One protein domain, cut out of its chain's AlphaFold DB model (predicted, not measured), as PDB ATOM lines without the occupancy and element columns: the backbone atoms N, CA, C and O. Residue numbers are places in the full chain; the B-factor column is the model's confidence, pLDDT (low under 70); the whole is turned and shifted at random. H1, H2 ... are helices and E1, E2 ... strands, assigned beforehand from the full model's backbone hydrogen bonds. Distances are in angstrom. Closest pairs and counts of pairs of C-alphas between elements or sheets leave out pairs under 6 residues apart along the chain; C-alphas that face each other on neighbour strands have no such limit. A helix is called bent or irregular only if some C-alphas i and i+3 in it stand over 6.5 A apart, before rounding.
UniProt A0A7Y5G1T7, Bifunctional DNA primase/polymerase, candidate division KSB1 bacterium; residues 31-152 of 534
ATOM      1  N   ILE A  31     -39.458 -52.716  57.623       92.12
ATOM      2  CA  ILE A  31     -40.374 -53.041  56.530       92.12
ATOM      3  C   ILE A  31     -39.992 -54.404  55.957       92.12
ATOM      4  O   ILE A  31     -38.844 -54.633  55.590       92.12
ATOM      5  N   MET A  32     -40.963 -55.312  55.855       96.25
ATOM      6  CA  MET A  32     -40.791 -56.586  55.150       96.25
ATOM      7  C   MET A  32     -40.655 -56.325  53.645       96.25
ATOM      8  O   MET A  32     -41.520 -55.682  53.063       96.25
ATOM      9  N   CYS A  33     -39.618 -56.839  53.002       96.38
ATOM     10  CA  CYS A  33     -39.406 -56.747  51.560       96.38
ATOM     11  C   CYS A  33     -40.145 -57.867  50.796       96.38
ATOM     12  O   CYS A  33     -40.758 -58.769  51.382       96.38
ATOM     13  N   GLY A  34     -40.119 -57.792  49.465       95.12
ATOM     14  CA  GLY A  34     -40.700 -58.789  48.570       95.12
ATOM     15  C   GLY A  34     -42.206 -58.630  48.367       95.12
ATOM     16  O   GLY A  34     -42.761 -57.531  48.475       95.12
ATOM     17  N   ALA A  35     -42.887 -59.735  48.048       91.88
ATOM     18  CA  ALA A  35     -44.291 -59.724  47.620       91.88
ATOM     19  C   ALA A  35     -45.249 -59.117  48.667       91.88
ATOM     20  O   ALA A  35     -46.201 -58.424  48.309       91.88
ATOM     21  N   THR A  36     -44.971 -59.323  49.962       90.50
ATOM     22  CA  THR A  36     -45.768 -58.792  51.087       90.50
ATOM     23  C   THR A  36     -45.912 -57.274  51.036       90.50
ATOM     24  O   THR A  36     -46.973 -56.744  51.354       90.50
ATOM     25  N   SER A  37     -44.858 -56.589  50.596       92.31
ATOM     26  CA  SER A  37     -44.836 -55.139  50.452       92.31
ATOM     27  C   SER A  37     -44.797 -54.758  48.986       92.31
ATOM     28  O   SER A  37     -44.083 -53.830  48.640       92.31
ATOM     29  N   GLY A  38     -45.539 -55.460  48.122       91.94
ATOM     30  CA  GLY A  38     -45.713 -55.140  46.700       91.94
ATOM     31  C   GLY A  38     -44.411 -55.142  45.899       91.94
ATOM     32  O   GLY A  38     -44.116 -54.158  45.220       91.94
ATOM     33  N   ASN A  39     -43.644 -56.227  46.023       95.06
ATOM     34  CA  ASN A  39     -42.351 -56.455  45.368       95.06
ATOM     35  C   ASN A  39     -41.281 -55.419  45.745       95.06
ATOM     36  O   ASN A  39     -40.489 -55.009  44.898       95.06
ATOM     37  N   LEU A  40     -41.279 -54.982  47.009       96.06
ATOM     38  CA  LEU A  40     -40.251 -54.086  47.534       96.06
ATOM     39  C   LEU A  40     -38.878 -54.766  47.468       96.06
ATOM     40  O   LEU A  40     -38.726 -55.908  47.907       96.06
ATOM     41  N   LEU A  41     -37.901 -54.036  46.953       96.69
ATOM     42  CA  LEU A  41     -36.496 -54.396  46.888       96.69
ATOM     43  C   LEU A  41     -35.688 -53.295  47.575       96.69
ATOM     44  O   LEU A  41     -35.961 -52.109  47.384       96.69
ATOM     45  N   SER A  42     -34.701 -53.705  48.360       97.06
ATOM     46  CA  SER A  42     -33.717 -52.827  48.979       97.06
ATOM     47  C   SER A  42     -32.331 -53.163  48.457       97.06
ATOM     48  O   SER A  42     -31.927 -54.325  48.501       97.06
ATOM     49  N   ILE A  43     -31.611 -52.152  47.983       97.25
ATOM     50  CA  ILE A  43     -30.179 -52.244  47.700       97.25
ATOM     51  C   ILE A  43     -29.474 -51.681  48.930       97.25
ATOM     52  O   ILE A  43     -29.615 -50.494  49.211       97.25
ATOM     53  N   ASP A  44     -28.811 -52.547  49.687       96.75
ATOM     54  CA  ASP A  44     -28.158 -52.234  50.956       96.75
ATOM     55  C   ASP A  44     -26.654 -52.087  50.728       96.75
ATOM     56  O   ASP A  44     -26.004 -53.024  50.265       96.75
ATOM     57  N   CYS A  45     -26.130 -50.892  50.987       96.81
ATOM     58  CA  CYS A  45     -24.724 -50.556  50.815       96.81
ATOM     59  C   CYS A  45     -24.098 -50.328  52.192       96.81
ATOM     60  O   CYS A  45     -24.465 -49.375  52.887       96.81
ATOM     61  N   ASP A  46     -23.139 -51.173  52.574       93.44
ATOM     62  CA  ASP A  46     -22.525 -51.130  53.907       93.44
ATOM     63  C   ASP A  46     -21.566 -49.935  54.067       93.44
ATOM     64  O   ASP A  46     -21.487 -49.336  55.148       93.44
ATOM     65  N   THR A  47     -20.878 -49.546  52.986       94.62
ATOM     66  CA  THR A  47     -19.882 -48.464  52.954       94.62
ATOM     67  C   THR A  47     -20.364 -47.238  52.180       94.62
ATOM     68  O   THR A  47     -21.290 -47.301  51.364       94.62
ATOM     69  N   LYS A  48     -19.736 -46.086  52.444       94.00
ATOM     70  CA  LYS A  48     -20.055 -44.826  51.758       94.00
ATOM     71  C   LYS A  48     -19.688 -44.906  50.276       94.00
ATOM     72  O   LYS A  48     -20.417 -44.398  49.432       94.00
ATOM     73  N   GLU A  49     -18.577 -45.561  49.972       96.00
ATOM     74  CA  GLU A  49     -18.033 -45.737  48.631       96.00
ATOM     75  C   GLU A  49     -18.987 -46.571  47.769       96.00
ATOM     76  O   GLU A  49     -19.362 -46.139  46.679       96.00
ATOM     77  N   ALA A  50     -19.456 -47.712  48.292       96.50
ATOM     78  CA  ALA A  50     -20.471 -48.530  47.634       96.50
ATOM     79  C   ALA A  50     -21.775 -47.747  47.439       96.50
ATOM     80  O   ALA A  50     -22.361 -47.758  46.357       96.50
ATOM     81  N   PHE A  51     -22.209 -47.017  48.468       95.31
ATOM     82  CA  PHE A  51     -23.427 -46.219  48.408       95.31
ATOM     83  C   PHE A  51     -23.367 -45.132  47.327       95.31
ATOM     84  O   PHE A  51     -24.303 -45.019  46.534       95.31
ATOM     85  N   ASP A  52     -22.279 -44.362  47.258       94.19
ATOM     86  CA  ASP A  52     -22.100 -43.302  46.261       94.19
ATOM     87  C   ASP A  52     -21.960 -43.885  44.843       94.19
ATOM     88  O   ASP A  52     -22.554 -43.360  43.899       94.19
ATOM     89  N   PHE A  53     -21.244 -45.007  44.689       96.38
ATOM     90  CA  PHE A  53     -21.113 -45.710  43.411       96.38
ATOM     91  C   PHE A  53     -22.472 -46.194  42.883       96.38
ATOM     92  O   PHE A  53     -22.849 -45.875  41.752       96.38
ATOM     93  N   ILE A  54     -23.242 -46.911  43.709       95.88
ATOM     94  CA  ILE A  54     -24.581 -47.393  43.344       95.88
ATOM     95  C   ILE A  54     -25.517 -46.223  43.031       95.88
ATOM     96  O   ILE A  54     -26.261 -46.285  42.051       95.88
ATOM     97  N   GLY A  55     -25.452 -45.142  43.812       93.38
ATOM     98  CA  GLY A  55     -26.218 -43.923  43.558       93.38
ATOM     99  C   GLY A  55     -25.928 -43.337  42.178       93.38
ATOM    100  O   GLY A  55     -26.858 -43.107  41.406       93.38
ATOM    101  N   GLY A  56     -24.649 -43.182  41.825       94.25
ATOM    102  CA  GLY A  56     -24.239 -42.687  40.509       94.25
ATOM    103  C   GLY A  56     -24.653 -43.606  39.353       94.25
ATOM    104  O   GLY A  56     -25.081 -43.128  38.301       94.25
ATOM    105  N   GLU A  57     -24.587 -44.929  39.537       95.31
ATOM    106  CA  GLU A  57     -25.061 -45.897  38.539       95.31
ATOM    107  C   GLU A  57     -26.569 -45.801  38.302       95.31
ATOM    108  O   GLU A  57     -27.024 -45.787  37.153       95.31
ATOM    109  N   LEU A  58     -27.350 -45.721  39.381       92.75
ATOM    110  CA  LEU A  58     -28.795 -45.565  39.299       92.75
ATOM    111  C   LEU A  58     -29.150 -44.214  38.643       92.75
ATOM    112  O   LEU A  58     -30.060 -44.161  37.816       92.75
ATOM    113  N   GLU A  59     -28.440 -43.126  38.963       91.19
ATOM    114  CA  GLU A  59     -28.698 -41.790  38.408       91.19
ATOM    115  C   GLU A  59     -28.428 -41.753  36.904       91.19
ATOM    116  O   GLU A  59     -29.288 -41.334  36.129       91.19
ATOM    117  N   ARG A  60     -27.291 -42.305  36.468       92.12
ATOM    118  CA  ARG A  60     -26.937 -42.407  35.045       92.12
ATOM    119  C   ARG A  60     -27.954 -43.207  34.231       92.12
ATOM    120  O   ARG A  60     -28.048 -43.038  33.020       92.12
ATOM    121  N   ARG A  61     -28.701 -44.099  34.885       90.25
ATOM    122  CA  ARG A  61     -29.765 -44.917  34.278       90.25
ATOM    123  C   ARG A  61     -31.147 -44.274  34.392       90.25
ATOM    124  O   ARG A  61     -32.134 -44.909  34.036       90.25
ATOM    125  N   GLY A  62     -31.227 -43.038  34.889       88.25
ATOM    126  CA  GLY A  62     -32.478 -42.303  35.053       88.25
ATOM    127  C   GLY A  62     -33.363 -42.850  36.171       88.25
ATOM    128  O   GLY A  62     -34.577 -42.677  36.123       88.25
ATOM    129  N   LEU A  63     -32.781 -43.541  37.159       84.56
ATOM    130  CA  LEU A  63     -33.543 -44.208  38.209       84.56
ATOM    131  C   LEU A  63     -33.662 -43.397  39.501       84.56
ATOM    132  O   LEU A  63     -34.573 -43.710  40.243       84.56
ATOM    133  N   VAL A  64     -32.811 -42.399  39.796       68.56
ATOM    134  CA  VAL A  64     -32.608 -41.883  41.181       68.56
ATOM    135  C   VAL A  64     -33.493 -40.715  41.603       68.56
ATOM    136  O   VAL A  64     -33.782 -40.590  42.792       68.56
ATOM    137  N   PHE A  65     -33.983 -39.874  40.695       59.84
ATOM    138  CA  PHE A  65     -34.614 -38.622  41.118       59.84
ATOM    139  C   PHE A  65     -35.757 -38.190  40.195       59.84
ATOM    140  O   PHE A  65     -35.633 -38.352  38.982       59.84
ATOM    141  N   PRO A  66     -36.866 -37.638  40.733       60.16
ATOM    142  CA  PRO A  66     -37.188 -37.390  42.153       60.16
ATOM    143  C   PRO A  66     -37.778 -38.594  42.915       60.16
ATOM    144  O   PRO A  66     -38.410 -38.417  43.955       60.16
ATOM    145  N   HIS A  67     -37.640 -39.819  42.405       70.06
ATOM    146  CA  HIS A  67     -38.568 -40.885  42.785       70.06
ATOM    147  C   HIS A  67     -38.033 -41.944  43.759       70.06
ATOM    148  O   HIS A  67     -38.857 -42.641  44.339       70.06
ATOM    149  N   VAL A  68     -36.724 -42.095  43.984       79.75
ATOM    150  CA  VAL A  68     -36.188 -43.172  44.851       79.75
ATOM    151  C   VAL A  68     -36.136 -42.729  46.293       79.75
ATOM    152  O   VAL A  68     -35.694 -41.628  46.590       79.75
ATOM    153  N   TRP A  69     -36.559 -43.598  47.207       87.19
ATOM    154  CA  TRP A  69     -36.409 -43.320  48.629       87.19
ATOM    155  C   TRP A  69     -35.054 -43.813  49.101       87.19
ATOM    156  O   TRP A  69     -34.698 -44.975  48.890       87.19
ATOM    157  N   ILE A  70     -34.320 -42.909  49.742       90.50
ATOM    158  CA  ILE A  70     -32.925 -43.123  50.104       90.50
ATOM    159  C   ILE A  70     -32.729 -42.721  51.555       90.50
ATOM    160  O   ILE A  70     -33.123 -41.623  51.960       90.50
ATOM    161  N   PHE A  71     -32.079 -43.575  52.335       91.00
ATOM    162  CA  PHE A  71     -31.668 -43.234  53.691       91.00
ATOM    163  C   PHE A  71     -30.271 -43.756  53.999       91.00
ATOM    164  O   PHE A  71     -29.848 -44.787  53.480       91.00
ATOM    165  N   ARG A  72     -29.556 -43.032  54.862       88.50
ATOM    166  CA  ARG A  72     -28.202 -43.391  55.289       88.50
ATOM    167  C   ARG A  72     -28.212 -44.176  56.589       88.50
ATOM    168  O   ARG A  72     -29.030 -43.919  57.480       88.50
ATOM    169  N   THR A  73     -27.263 -45.099  56.697       82.81
ATOM    170  CA  THR A  73     -26.951 -45.802  57.940       82.81
ATOM    171  C   THR A  73     -25.897 -45.022  58.727       82.81
ATOM    172  O   THR A  73     -25.188 -44.164  58.198       82.81
ATOM    173  N   GLY A  74     -25.757 -45.325  60.019       72.75
ATOM    174  CA  GLY A  74     -24.779 -44.651  60.876       72.75
ATOM    175  C   GLY A  74     -23.308 -44.911  60.536       72.75
ATOM    176  O   GLY A  74     -22.440 -44.277  61.124       72.75
ATOM    177  N   ARG A  75     -23.017 -45.841  59.617       76.88
ATOM    178  CA  ARG A  75     -21.653 -46.220  59.207       76.88
ATOM    179  C   ARG A  75     -21.193 -45.546  57.911       76.88
ATOM    180  O   ARG A  75     -20.108 -45.840  57.432       76.88
ATOM    181  N   GLY A  76     -21.995 -44.638  57.356       79.94
ATOM    182  CA  GLY A  76     -21.674 -43.916  56.121       79.94
ATOM    183  C   GLY A  76     -22.269 -44.535  54.856       79.94
ATOM    184  O   GLY A  76     -22.414 -43.811  53.873       79.94
ATOM    185  N   GLY A  77     -22.678 -45.807  54.906       91.19
ATOM    186  CA  GLY A  77     -23.486 -46.458  53.876       91.19
ATOM    187  C   GLY A  77     -24.956 -46.024  53.879       91.19
ATOM    188  O   GLY A  77     -25.349 -45.027  54.497       91.19
ATOM    189  N   GLY A  78     -25.806 -46.789  53.202       93.75
ATOM    190  CA  GLY A  78     -27.216 -46.449  53.040       93.75
ATOM    191  C   GLY A  78     -27.991 -47.456  52.211       93.75
ATOM    192  O   GLY A  78     -27.445 -48.452  51.749       93.75
ATOM    193  N   GLN A  79     -29.280 -47.189  52.033       95.12
ATOM    194  CA  GLN A  79     -30.176 -48.075  51.304       95.12
ATOM    195  C   GLN A  79     -30.980 -47.322  50.252       95.12
ATOM    196  O   GLN A  79     -31.445 -46.203  50.493       95.12
ATOM    197  N   TYR A  80     -31.179 -47.979  49.112       94.69
ATOM    198  CA  TYR A  80     -32.057 -47.536  48.033       94.69
ATOM    199  C   TYR A  80     -33.286 -48.442  47.974       94.69
ATOM    200  O   TYR A  80     -33.155 -49.658  47.818       94.69
ATOM    201  N   LEU A  81     -34.481 -47.858  48.076       94.06
ATOM    202  CA  LEU A  81     -35.741 -48.603  48.035       94.06
ATOM    203  C   LEU A  81     -36.444 -48.458  46.685       94.06
ATOM    204  O   LEU A  81     -36.734 -47.348  46.237       94.06
ATOM    205  N   LEU A  82     -36.788 -49.594  46.076       93.00
ATOM    206  CA  LEU A  82     -37.427 -49.691  44.760       93.00
ATOM    207  C   LEU A  82     -38.522 -50.768  44.768       93.00
ATOM    208  O   LEU A  82     -38.566 -51.627  45.647       93.00
ATOM    209  N   ARG A  83     -39.410 -50.771  43.771       93.62
ATOM    210  CA  ARG A  83     -40.365 -51.869  43.537       93.62
ATOM    211  C   ARG A  83     -40.117 -52.519  42.190       93.62
ATOM    212  O   ARG A  83     -39.913 -51.816  41.211       93.62
ATOM    213  N   ILE A  84     -40.223 -53.842  42.125       94.75
ATOM    214  CA  ILE A  84     -40.056 -54.586  40.871       94.75
ATOM    215  C   ILE A  84     -41.412 -54.822  40.203       94.75
ATOM    216  O   ILE A  84     -42.354 -55.320  40.832       94.75
ATOM    217  N   LEU A  85     -41.512 -54.440  38.927       92.12
ATOM    218  CA  LEU A  85     -42.740 -54.550  38.132       92.12
ATOM    219  C   LEU A  85     -43.135 -56.008  37.881       92.12
ATOM    220  O   LEU A  85     -44.297 -56.372  38.048       92.12
ATOM    221  N   GLU A  86     -42.166 -56.838  37.509       92.62
ATOM    222  CA  GLU A  86     -42.383 -58.186  36.982       92.62
ATOM    223  C   GLU A  86     -42.620 -59.237  38.072       92.62
ATOM    224  O   GLU A  86     -43.085 -60.340  37.785       92.62
ATOM    225  N   GLY A  87     -42.325 -58.919  39.333       90.81
ATOM    226  CA  GLY A  87     -42.525 -59.846  40.438       90.81
ATOM    227  C   GLY A  87     -41.507 -59.702  41.555       90.81
ATOM    228  O   GLY A  87     -40.770 -58.729  41.653       90.81
ATOM    229  N   GLU A  88     -41.490 -60.692  42.439       94.06
ATOM    230  CA  GLU A  88     -40.542 -60.740  43.546       94.06
ATOM    231  C   GLU A  88     -39.135 -61.079  43.024       94.06
ATOM    232  O   GLU A  88     -38.944 -62.095  42.357       94.06
ATOM    233  N   ALA A  89     -38.141 -60.248  43.339       96.06
ATOM    234  CA  ALA A  89     -36.744 -60.525  43.020       96.06
ATOM    235  C   ALA A  89     -36.114 -61.542  43.989       96.06
ATOM    236  O   ALA A  89     -36.566 -61.723  45.129       96.06
ATOM    237  N   ALA A  90     -35.060 -62.216  43.530       95.69
ATOM    238  CA  ALA A  90     -34.197 -63.032  44.372       95.69
ATOM    239  C   ALA A  90     -33.295 -62.150  45.251       95.69
ATOM    240  O   ALA A  90     -32.974 -61.019  44.895       95.69
ATOM    241  N   ASN A  91     -32.875 -62.682  46.401       96.75
ATOM    242  CA  ASN A  91     -31.896 -62.004  47.249       96.75
ATOM    243  C   ASN A  91     -30.486 -62.224  46.693       96.75
ATOM    244  O   ASN A  91     -30.156 -63.338  46.275       96.75
ATOM    245  N   ILE A  92     -29.649 -61.197  46.776       97.50
ATOM    246  CA  ILE A  92     -28.224 -61.255  46.458       97.50
ATOM    247  C   ILE A  92     -27.460 -60.920  47.743       97.50
ATOM    248  O   ILE A  92     -27.305 -59.744  48.065       97.50
ATOM    249  N   PRO A  93     -27.030 -61.927  48.523       95.62
ATOM    250  CA  PRO A  93     -26.148 -61.681  49.660       95.62
ATOM    251  C   PRO A  93     -24.764 -61.234  49.173       95.62
ATOM    252  O   PRO A  93     -24.405 -61.505  48.027       95.62
ATOM    253  N   GLN A  94     -23.955 -60.659  50.071       93.00
ATOM    254  CA  GLN A  94     -22.596 -60.170  49.784       93.00
ATOM    255  C   GLN A  94     -21.774 -61.152  48.933       93.00
ATOM    256  O   GLN A  94     -21.233 -60.784  47.900       93.00
ATOM    257  N   ALA A  95     -21.758 -62.436  49.316       91.38
ATOM    258  CA  ALA A  95     -20.970 -63.483  48.657       91.38
ATOM    259  C   ALA A  95     -21.361 -63.765  47.191       91.38
ATOM    260  O   ALA A  95     -20.633 -64.454  46.486       91.38
ATOM    261  N   LYS A  96     -22.532 -63.295  46.746       92.62
ATOM    262  CA  LYS A  96     -23.026 -63.436  45.366       92.62
ATOM    263  C   LYS A  96     -23.140 -62.093  44.645       92.62
ATOM    264  O   LYS A  96     -23.584 -62.063  43.499       92.62
ATOM    265  N   SER A  97     -22.816 -60.996  45.323       94.81
ATOM    266  CA  SER A  97     -22.885 -59.664  44.743       94.81
ATOM    267  C   SER A  97     -21.745 -59.455  43.757       94.81
ATOM    268  O   SER A  97     -20.636 -59.943  43.956       94.81
ATOM    269  N   LYS A  98     -22.023 -58.710  42.685       94.88
ATOM    270  CA  LYS A  98     -20.999 -58.265  41.727       94.88
ATOM    271  C   LYS A  98     -20.160 -57.106  42.269       94.88
ATOM    272  O   LYS A  98     -19.116 -56.802  41.702       94.88
ATOM    273  N   PHE A  99     -20.643 -56.454  43.323       96.44
ATOM    274  CA  PHE A  99     -20.033 -55.276  43.919       96.44
ATOM    275  C   PHE A  99     -19.764 -55.548  45.394       96.44
ATOM    276  O   PHE A  99     -20.634 -56.052  46.111       96.44
ATOM    277  N   GLU A 100     -18.550 -55.224  45.827       95.81
ATOM    278  CA  GLU A 100     -18.160 -55.287  47.231       95.81
ATOM    279  C   GLU A 100     -19.046 -54.350  48.062       95.81
ATOM    280  O   GLU A 100     -19.444 -53.284  47.593       95.81
ATOM    281  N   ASP A 101     -19.410 -54.782  49.271       96.31
ATOM    282  CA  ASP A 101     -20.249 -54.026  50.214       96.31
ATOM    283  C   ASP A 101     -21.643 -53.652  49.704       96.31
ATOM    284  O   ASP A 101     -22.281 -52.736  50.228       96.31
ATOM    285  N   VAL A 102     -22.143 -54.388  48.708       97.31
ATOM    286  CA  VAL A 102     -23.507 -54.255  48.190       97.31
ATOM    287  C   VAL A 102     -24.261 -55.563  48.361       97.31
ATOM    288  O   VAL A 102     -23.803 -56.632  47.955       97.31
ATOM    289  N   GLN A 103     -25.468 -55.466  48.903       97.75
ATOM    290  CA  GLN A 103     -26.415 -56.564  49.034       97.75
ATOM    291  C   GLN A 103     -27.757 -56.157  48.431       97.75
ATOM    292  O   GLN A 103     -28.132 -54.984  48.420       97.75
ATOM    293  N   VAL A 104     -28.513 -57.134  47.937       97.88
ATOM    294  CA  VAL A 104     -29.870 -56.905  47.438       97.88
ATOM    295  C   VAL A 104     -30.850 -57.774  48.208       97.88
ATOM    296  O   VAL A 104     -30.813 -59.005  48.137       97.88
ATOM    297  N   TRP A 105     -31.765 -57.123  48.918       97.69
ATOM    298  CA  TRP A 105     -32.780 -57.762  49.740       97.69
ATOM    299  C   TRP A 105     -34.170 -57.564  49.143       97.69
ATOM    300  O   TRP A 105     -34.654 -56.448  48.983       97.69
ATOM    301  N   ALA A 106     -34.838 -58.671  48.836       95.75
ATOM    302  CA  ALA A 106     -36.194 -58.701  48.312       95.75
ATOM    303  C   ALA A 106     -37.030 -59.722  49.101       95.75
ATOM    304  O   ALA A 106     -37.612 -59.407  50.137       95.75
ATOM    305  N   SER A 107     -37.088 -60.977  48.663       92.75
ATOM    306  CA  SER A 107     -37.936 -61.997  49.285       92.75
ATOM    307  C   SER A 107     -37.581 -62.296  50.750       92.75
ATOM    308  O   SER A 107     -36.511 -62.837  51.033       92.75
ATOM    309  N   ARG A 108     -38.568 -62.151  51.650       90.56
ATOM    310  CA  ARG A 108     -38.520 -62.596  53.064       90.56
ATOM    311  C   ARG A 108     -37.397 -61.966  53.901       90.56
ATOM    312  O   ARG A 108     -36.975 -62.561  54.889       90.56
ATOM    313  N   HIS A 109     -36.947 -60.773  53.530       95.06
ATOM    314  CA  HIS A 109     -36.053 -59.955  54.347       95.06
ATOM    315  C   HIS A 109     -36.793 -58.755  54.922       95.06
ATOM    316  O   HIS A 109     -37.853 -58.382  54.430       95.06
ATOM    317  N   PHE A 110     -36.246 -58.156  55.971       94.50
ATOM    318  CA  PHE A 110     -36.725 -56.891  56.509       94.50
ATOM    319  C   PHE A 110     -35.608 -55.858  56.452       94.50
ATOM    320  O   PHE A 110     -34.439 -56.207  56.597       94.50
ATOM    321  N   VAL A 111     -35.985 -54.598  56.263       93.81
ATOM    322  CA  VAL A 111     -35.064 -53.461  56.277       93.81
ATOM    323  C   VAL A 111     -35.507 -52.448  57.315       93.81
ATOM    324  O   VAL A 111     -36.699 -52.161  57.431       93.81
ATOM    325  N   PHE A 112     -34.562 -51.944  58.100       93.06
ATOM    326  CA  PHE A 112     -34.822 -50.891  59.075       93.06
ATOM    327  C   PHE A 112     -34.889 -49.545  58.368       93.06
ATOM    328  O   PHE A 112     -34.062 -49.260  57.513       93.06
ATOM    329  N   VAL A 113     -35.864 -48.719  58.735       91.88
ATOM    330  CA  VAL A 113     -36.090 -47.411  58.102       91.88
ATOM    331  C   VAL A 113     -36.120 -46.296  59.147       91.88
ATOM    332  O   VAL A 113     -36.425 -46.575  60.315       91.88
ATOM    333  N   PRO A 114     -35.833 -45.034  58.777       90.62
ATOM    334  CA  PRO A 114     -36.028 -43.900  59.680       90.62
ATOM    335  C   PRO A 114     -37.464 -43.868  60.251       90.62
ATOM    336  O   PRO A 114     -38.404 -44.202  59.525       90.62
ATOM    337  N   PRO A 115     -37.660 -43.485  61.529       89.56
ATOM    338  CA  PRO A 115     -36.680 -42.924  62.466       89.56
ATOM    339  C   PRO A 115     -35.987 -43.970  63.373       89.56
ATOM    340  O   PRO A 115     -35.685 -43.685  64.527       89.56
ATOM    341  N   THR A 116     -35.742 -45.193  62.892       89.94
ATOM    342  CA  THR A 116     -35.015 -46.233  63.650       89.94
ATOM    343  C   THR A 116     -33.649 -45.749  64.150       89.94
ATOM    344  O   THR A 116     -32.918 -45.077  63.423       89.94
ATOM    345  N   THR A 117     -33.266 -46.156  65.363       89.44
ATOM    346  CA  THR A 117     -31.921 -45.968  65.926       89.44
ATOM    347  C   THR A 117     -31.140 -47.281  65.886       89.44
ATOM    348  O   THR A 117     -31.576 -48.301  66.422       89.44
ATOM    349  N   HIS A 118     -29.975 -47.280  65.235       85.00
ATOM    350  CA  HIS A 118     -29.084 -48.440  65.178       85.00
ATOM    351  C   HIS A 118     -28.560 -48.798  66.590       85.00
ATOM    352  O   HIS A 118     -28.432 -47.901  67.424       85.00
ATOM    353  N   PRO A 119     -28.192 -50.064  66.892       84.12
ATOM    354  CA  PRO A 119     -27.680 -50.455  68.216       84.12
ATOM    355  C   PRO A 119     -26.483 -49.651  68.751       84.12
ATOM    356  O   PRO A 119     -26.249 -49.634  69.953       84.12
ATOM    357  N   ASN A 120     -25.733 -48.970  67.880       84.12
ATOM    358  CA  ASN A 120     -24.645 -48.061  68.267       84.12
ATOM    359  C   ASN A 120     -25.125 -46.633  68.621       84.12
ATOM    360  O   ASN A 120     -24.298 -45.739  68.764       84.12
ATOM    361  N   GLY A 121     -26.437 -46.392  68.692       86.19
ATOM    362  CA  GLY A 121     -27.039 -45.094  69.004       86.19
ATOM    363  C   GLY A 121     -27.193 -44.143  67.814       86.19
ATOM    364  O   GLY A 121     -27.733 -43.053  67.982       86.19
ATOM    365  N   THR A 122     -26.754 -44.519  66.608       86.12
ATOM    366  CA  THR A 122     -26.869 -43.632  65.441       86.12
ATOM    367  C   THR A 122     -28.244 -43.768  64.774       86.12
ATOM    368  O   THR A 122     -28.624 -44.884  64.406       86.12
ATOM    369  N   PRO A 123     -29.004 -42.674  64.583       88.38
ATOM    370  CA  PRO A 123     -30.299 -42.730  63.912       88.38
ATOM    371  C   PRO A 123     -30.144 -42.875  62.394       88.38
ATOM    372  O   PRO A 123     -29.283 -42.239  61.783       88.38
ATOM    373  N   TYR A 124     -31.020 -43.672  61.783       89.25
ATOM    374  CA  TYR A 124     -31.204 -43.702  60.334       89.25
ATOM    375  C   TYR A 124     -31.851 -42.386  59.888       89.25
ATOM    376  O   TYR A 124     -32.790 -41.909  60.527       89.25
ATOM    377  N   LYS A 125     -31.371 -41.794  58.788       89.69
ATOM    378  CA  LYS A 125     -31.869 -40.501  58.287       89.69
ATOM    379  C   LYS A 125     -32.185 -40.570  56.801       89.69
ATOM    380  O   LYS A 125     -31.362 -41.056  56.025       89.69
ATOM    381  N   TRP A 126     -33.354 -40.058  56.415       89.25
ATOM    382  CA  TRP A 126     -33.699 -39.855  55.009       89.25
ATOM    383  C   TRP A 126     -32.698 -38.887  54.364       89.25
ATOM    384  O   TRP A 126     -32.369 -37.855  54.946       89.25
ATOM    385  N   GLN A 127     -32.192 -39.250  53.187       85.75
ATOM    386  CA  GLN A 127     -31.368 -38.377  52.347       85.75
ATOM    387  C   GLN A 127     -32.223 -37.678  51.289       85.75
ATOM    388  O   GLN A 127     -31.968 -36.525  50.949       85.75
ATOM    389  N   THR A 128     -33.253 -38.356  50.785       76.88
ATOM    390  CA  THR A 128     -34.332 -37.693  50.051       76.88
ATOM    391  C   THR A 128     -35.232 -36.917  51.011       76.88
ATOM    392  O   THR A 128     -35.258 -37.243  52.201       76.88
ATOM    393  N   PRO A 129     -36.000 -35.922  50.524       73.75
ATOM    394  CA  PRO A 129     -37.042 -35.301  51.329       73.75
ATOM    395  C   PRO A 129     -37.915 -36.363  51.995       73.75
ATOM    396  O   PRO A 129     -38.166 -37.426  51.414       73.75
ATOM    397  N   GLU A 130     -38.340 -36.097  53.229       71.19
ATOM    398  CA  GLU A 130     -39.121 -37.060  53.993       71.19
ATOM    399  C   GLU A 130     -40.394 -37.437  53.210       71.19
ATOM    400  O   GLU A 130     -41.190 -36.555  52.864       71.19
ATOM    401  N   PRO A 131     -40.615 -38.736  52.922       68.25
ATOM    402  CA  PRO A 131     -41.695 -39.148  52.031       68.25
ATOM    403  C   PRO A 131     -43.097 -38.725  52.476       68.25
ATOM    404  O   PRO A 131     -43.971 -38.541  51.639       68.25
ATOM    405  N   LEU A 132     -43.311 -38.560  53.786       62.31
ATOM    406  CA  LEU A 132     -44.593 -38.151  54.364       62.31
ATOM    407  C   LEU A 132     -44.944 -36.682  54.108       62.31
ATOM    408  O   LEU A 132     -46.118 -36.330  54.181       62.31
ATOM    409  N   THR A 133     -43.954 -35.822  53.864       60.41
ATOM    410  CA  THR A 133     -44.153 -34.366  53.871       60.41
ATOM    411  C   THR A 133     -43.845 -33.701  52.537       60.41
ATOM    412  O   THR A 133     -44.336 -32.597  52.309       60.41
ATOM    413  N   MET A 134     -43.055 -34.328  51.654       56.91
ATOM    414  CA  MET A 134     -42.449 -33.600  50.528       56.91
ATOM    415  C   MET A 134     -42.398 -34.323  49.176       56.91
ATOM    416  O   MET A 134     -41.844 -33.762  48.231       56.91
ATOM    417  N   LEU A 135     -42.971 -35.523  49.024       57.22
ATOM    418  CA  LEU A 135     -43.014 -36.186  47.715       57.22
ATOM    419  C   LEU A 135     -44.382 -35.998  47.028       57.22
ATOM    420  O   LEU A 135     -45.401 -36.349  47.614       57.22
ATOM    421  N   PRO A 136     -44.433 -35.499  45.774       53.09
ATOM    422  CA  PRO A 136     -45.682 -35.268  45.034       53.09
ATOM    423  C   PRO A 136     -46.382 -36.553  44.540       53.09
ATOM    424  O   PRO A 136     -47.361 -36.470  43.802       53.09
ATOM    425  N   TYR A 137     -45.893 -37.738  44.924       55.09
ATOM    426  CA  TYR A 137     -46.409 -39.036  44.488       55.09
ATOM    427  C   TYR A 137     -46.581 -39.990  45.674       55.09
ATOM    428  O   TYR A 137     -45.666 -40.163  46.476       55.09
ATOM    429  N   ASP A 138     -47.718 -40.688  45.717       61.03
ATOM    430  CA  ASP A 138     -48.117 -41.561  46.834       61.03
ATOM    431  C   ASP A 138     -47.310 -42.875  46.952       61.03
ATOM    432  O   ASP A 138     -47.517 -43.649  47.892       61.03
ATOM    433  N   THR A 139     -46.417 -43.202  46.002       71.06
ATOM    434  CA  THR A 139     -45.782 -44.534  45.942       71.06
ATOM    435  C   THR A 139     -44.326 -44.537  45.475       71.06
ATOM    436  O   THR A 139     -43.975 -43.823  44.541       71.06
ATOM    437  N   LEU A 140     -43.523 -45.444  46.053       80.38
ATOM    438  CA  LEU A 140     -42.178 -45.824  45.586       80.38
ATOM    439  C   LEU A 140     -42.134 -46.124  44.073       80.38
ATOM    440  O   LEU A 140     -43.103 -46.678  43.535       80.38
ATOM    441  N   PRO A 141     -40.996 -45.864  43.409       81.19
ATOM    442  CA  PRO A 141     -40.855 -46.044  41.979       81.19
ATOM    443  C   PRO A 141     -40.869 -47.530  41.655       81.19
ATOM    444  O   PRO A 141     -40.316 -48.365  42.380       81.19
ATOM    445  N   LYS A 142     -41.524 -47.852  40.545       89.19
ATOM    446  CA  LYS A 142     -41.544 -49.202  40.006       89.19
ATOM    447  C   LYS A 142     -40.548 -49.267  38.862       89.19
ATOM    448  O   LYS A 142     -40.660 -48.497  37.915       89.19
ATOM    449  N   VAL A 143     -39.598 -50.181  38.961       91.69
ATOM    450  CA  VAL A 143     -38.554 -50.400  37.966       91.69
ATOM    451  C   VAL A 143     -38.723 -51.785  37.357       91.69
ATOM    452  O   VAL A 143     -39.146 -52.729  38.032       91.69
ATOM    453  N   SER A 144     -38.419 -51.892  36.065       93.56
ATOM    454  CA  SER A 144     -38.274 -53.195  35.424       93.56
ATOM    455  C   SER A 144     -37.030 -53.879  35.970       93.56
ATOM    456  O   SER A 144     -36.009 -53.226  36.196       93.56
ATOM    457  N   ILE A 145     -37.087 -55.194  36.144       94.06
ATOM    458  CA  ILE A 145     -35.916 -55.969  36.550       94.06
ATOM    459  C   ILE A 145     -34.734 -55.819  35.584       94.06
ATOM    460  O   ILE A 145     -33.588 -55.798  36.030       94.06
ATOM    461  N   THR A 146     -35.010 -55.621  34.293       94.44
ATOM    462  CA  THR A 146     -33.990 -55.396  33.253       94.44
ATOM    463  C   THR A 146     -33.099 -54.192  33.572       94.44
ATOM    464  O   THR A 146     -31.885 -54.235  33.387       94.44
ATOM    465  N   ALA A 147     -33.664 -53.143  34.183       94.06
ATOM    466  CA  ALA A 147     -32.919 -51.954  34.594       94.06
ATOM    467  C   ALA A 147     -31.906 -52.228  35.727       94.06
ATOM    468  O   ALA A 147     -31.017 -51.410  35.975       94.06
ATOM    469  N   LEU A 148     -32.023 -53.375  36.410       95.56
ATOM    470  CA  LEU A 148     -31.161 -53.812  37.513       95.56
ATOM    471  C   LEU A 148     -30.309 -55.050  37.165       95.56
ATOM    472  O   LEU A 148     -29.632 -55.591  38.039       95.56
ATOM    473  N   GLU A 149     -30.272 -55.502  35.908       94.31
ATOM    474  CA  GLU A 149     -29.459 -56.665  35.491       94.31
ATOM    475  C   GLU A 149     -27.956 -56.468  35.727       94.31
ATOM    476  O   GLU A 149     -27.220 -57.408  36.055       94.31
ATOM    477  N   TRP A 150     -27.494 -55.222  35.630       95.94
ATOM    478  CA  TRP A 150     -26.109 -54.859  35.915       95.94
ATOM    479  C   TRP A 150     -25.720 -55.156  37.377       95.94
ATOM    480  O   TRP A 150     -24.579 -55.537  37.620       95.94
ATOM    481  N   LEU A 151     -26.675 -55.120  38.321       95.62
ATOM    482  CA  LEU A 151     -26.514 -55.561  39.719       95.62
ATOM    483  C   LEU A 151     -26.586 -57.086  39.897       95.62
ATOM    484  O   LEU A 151     -26.322 -57.593  40.982       95.62
ATOM    485  N   GLY A 152     -26.952 -57.833  38.851       95.50
ATOM    486  CA  GLY A 152     -27.196 -59.276  38.923       95.50
ATOM    487  C   GLY A 152     -28.574 -59.646  39.479       95.50
ATOM    488  O   GLY A 152     -28.792 -60.799  39.854       95.50
TER     489      GLY A 152
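This is residues 31 to 152 of the 534 residues of the protein "Bifunctional DNA primase/polymerase" of candidate division KSB1 bacterium (UniProt A0A7Y5G1T7). With little regular structure, the domain is an antiparallel sheet, E2 E3 E1 E4, with H1 and H3 layered on one face and H2 off past E2. The printed part has 122 residues, 48 in named elements: E1 H1 E2 E3 E4 E5 H2 H3, class mixed. It is compact, radius of gyration of the C-alphas 13.4 A, spanning 36 by 36 by 29 A.

E3, residues 78 to 84, neighbours E1, residues 40 to 45, antiparallel at 153 degrees; N 43 and O 80 are 2.9 A apart. E2, residues 69 to 72, forms a hairpin with E3; N 79 and O 71 are 2.9 A apart. E4, residues 102 to 105, neighbours E1; N 44 and O 103 are 2.8 A apart. H1, residues 48 to 60, runs along the strands over E3 and E1, height over the sheet 9.3 A; the C-alphas of Phe 51 and Gly 78 are the closest of H1 and E3, 6.0 A. E1, H1, E2 make a split strand-helix-strand unit, E3 between its strands, the crossover right-handed. H3, residues 145 to 151, on the same face, is irregular, C-alphas 147 and 150 being 7.5 A apart; 1 of 3 O i to N i+4 and 3 of 4 O i to N i+3 pairs are within hydrogen-bond range, against every O i to N i+4 pair in H1.

E1 begins at C-alpha 40 (-40.251, -54.086, 47.534); H3 ends at C-alpha 151 (-26.514, -55.561, 39.719). E3 is 19.5 A long, H1 18.2 A. E5, residues 110 to 112, pairs with no named strand; H2, residues 131 to 134, is not on the sheet.

The printed part has no cut. Links E3 to E4 and E5 to H2 are long. Residues 64 to 66 and 131 to 138 have pLDDT under 70.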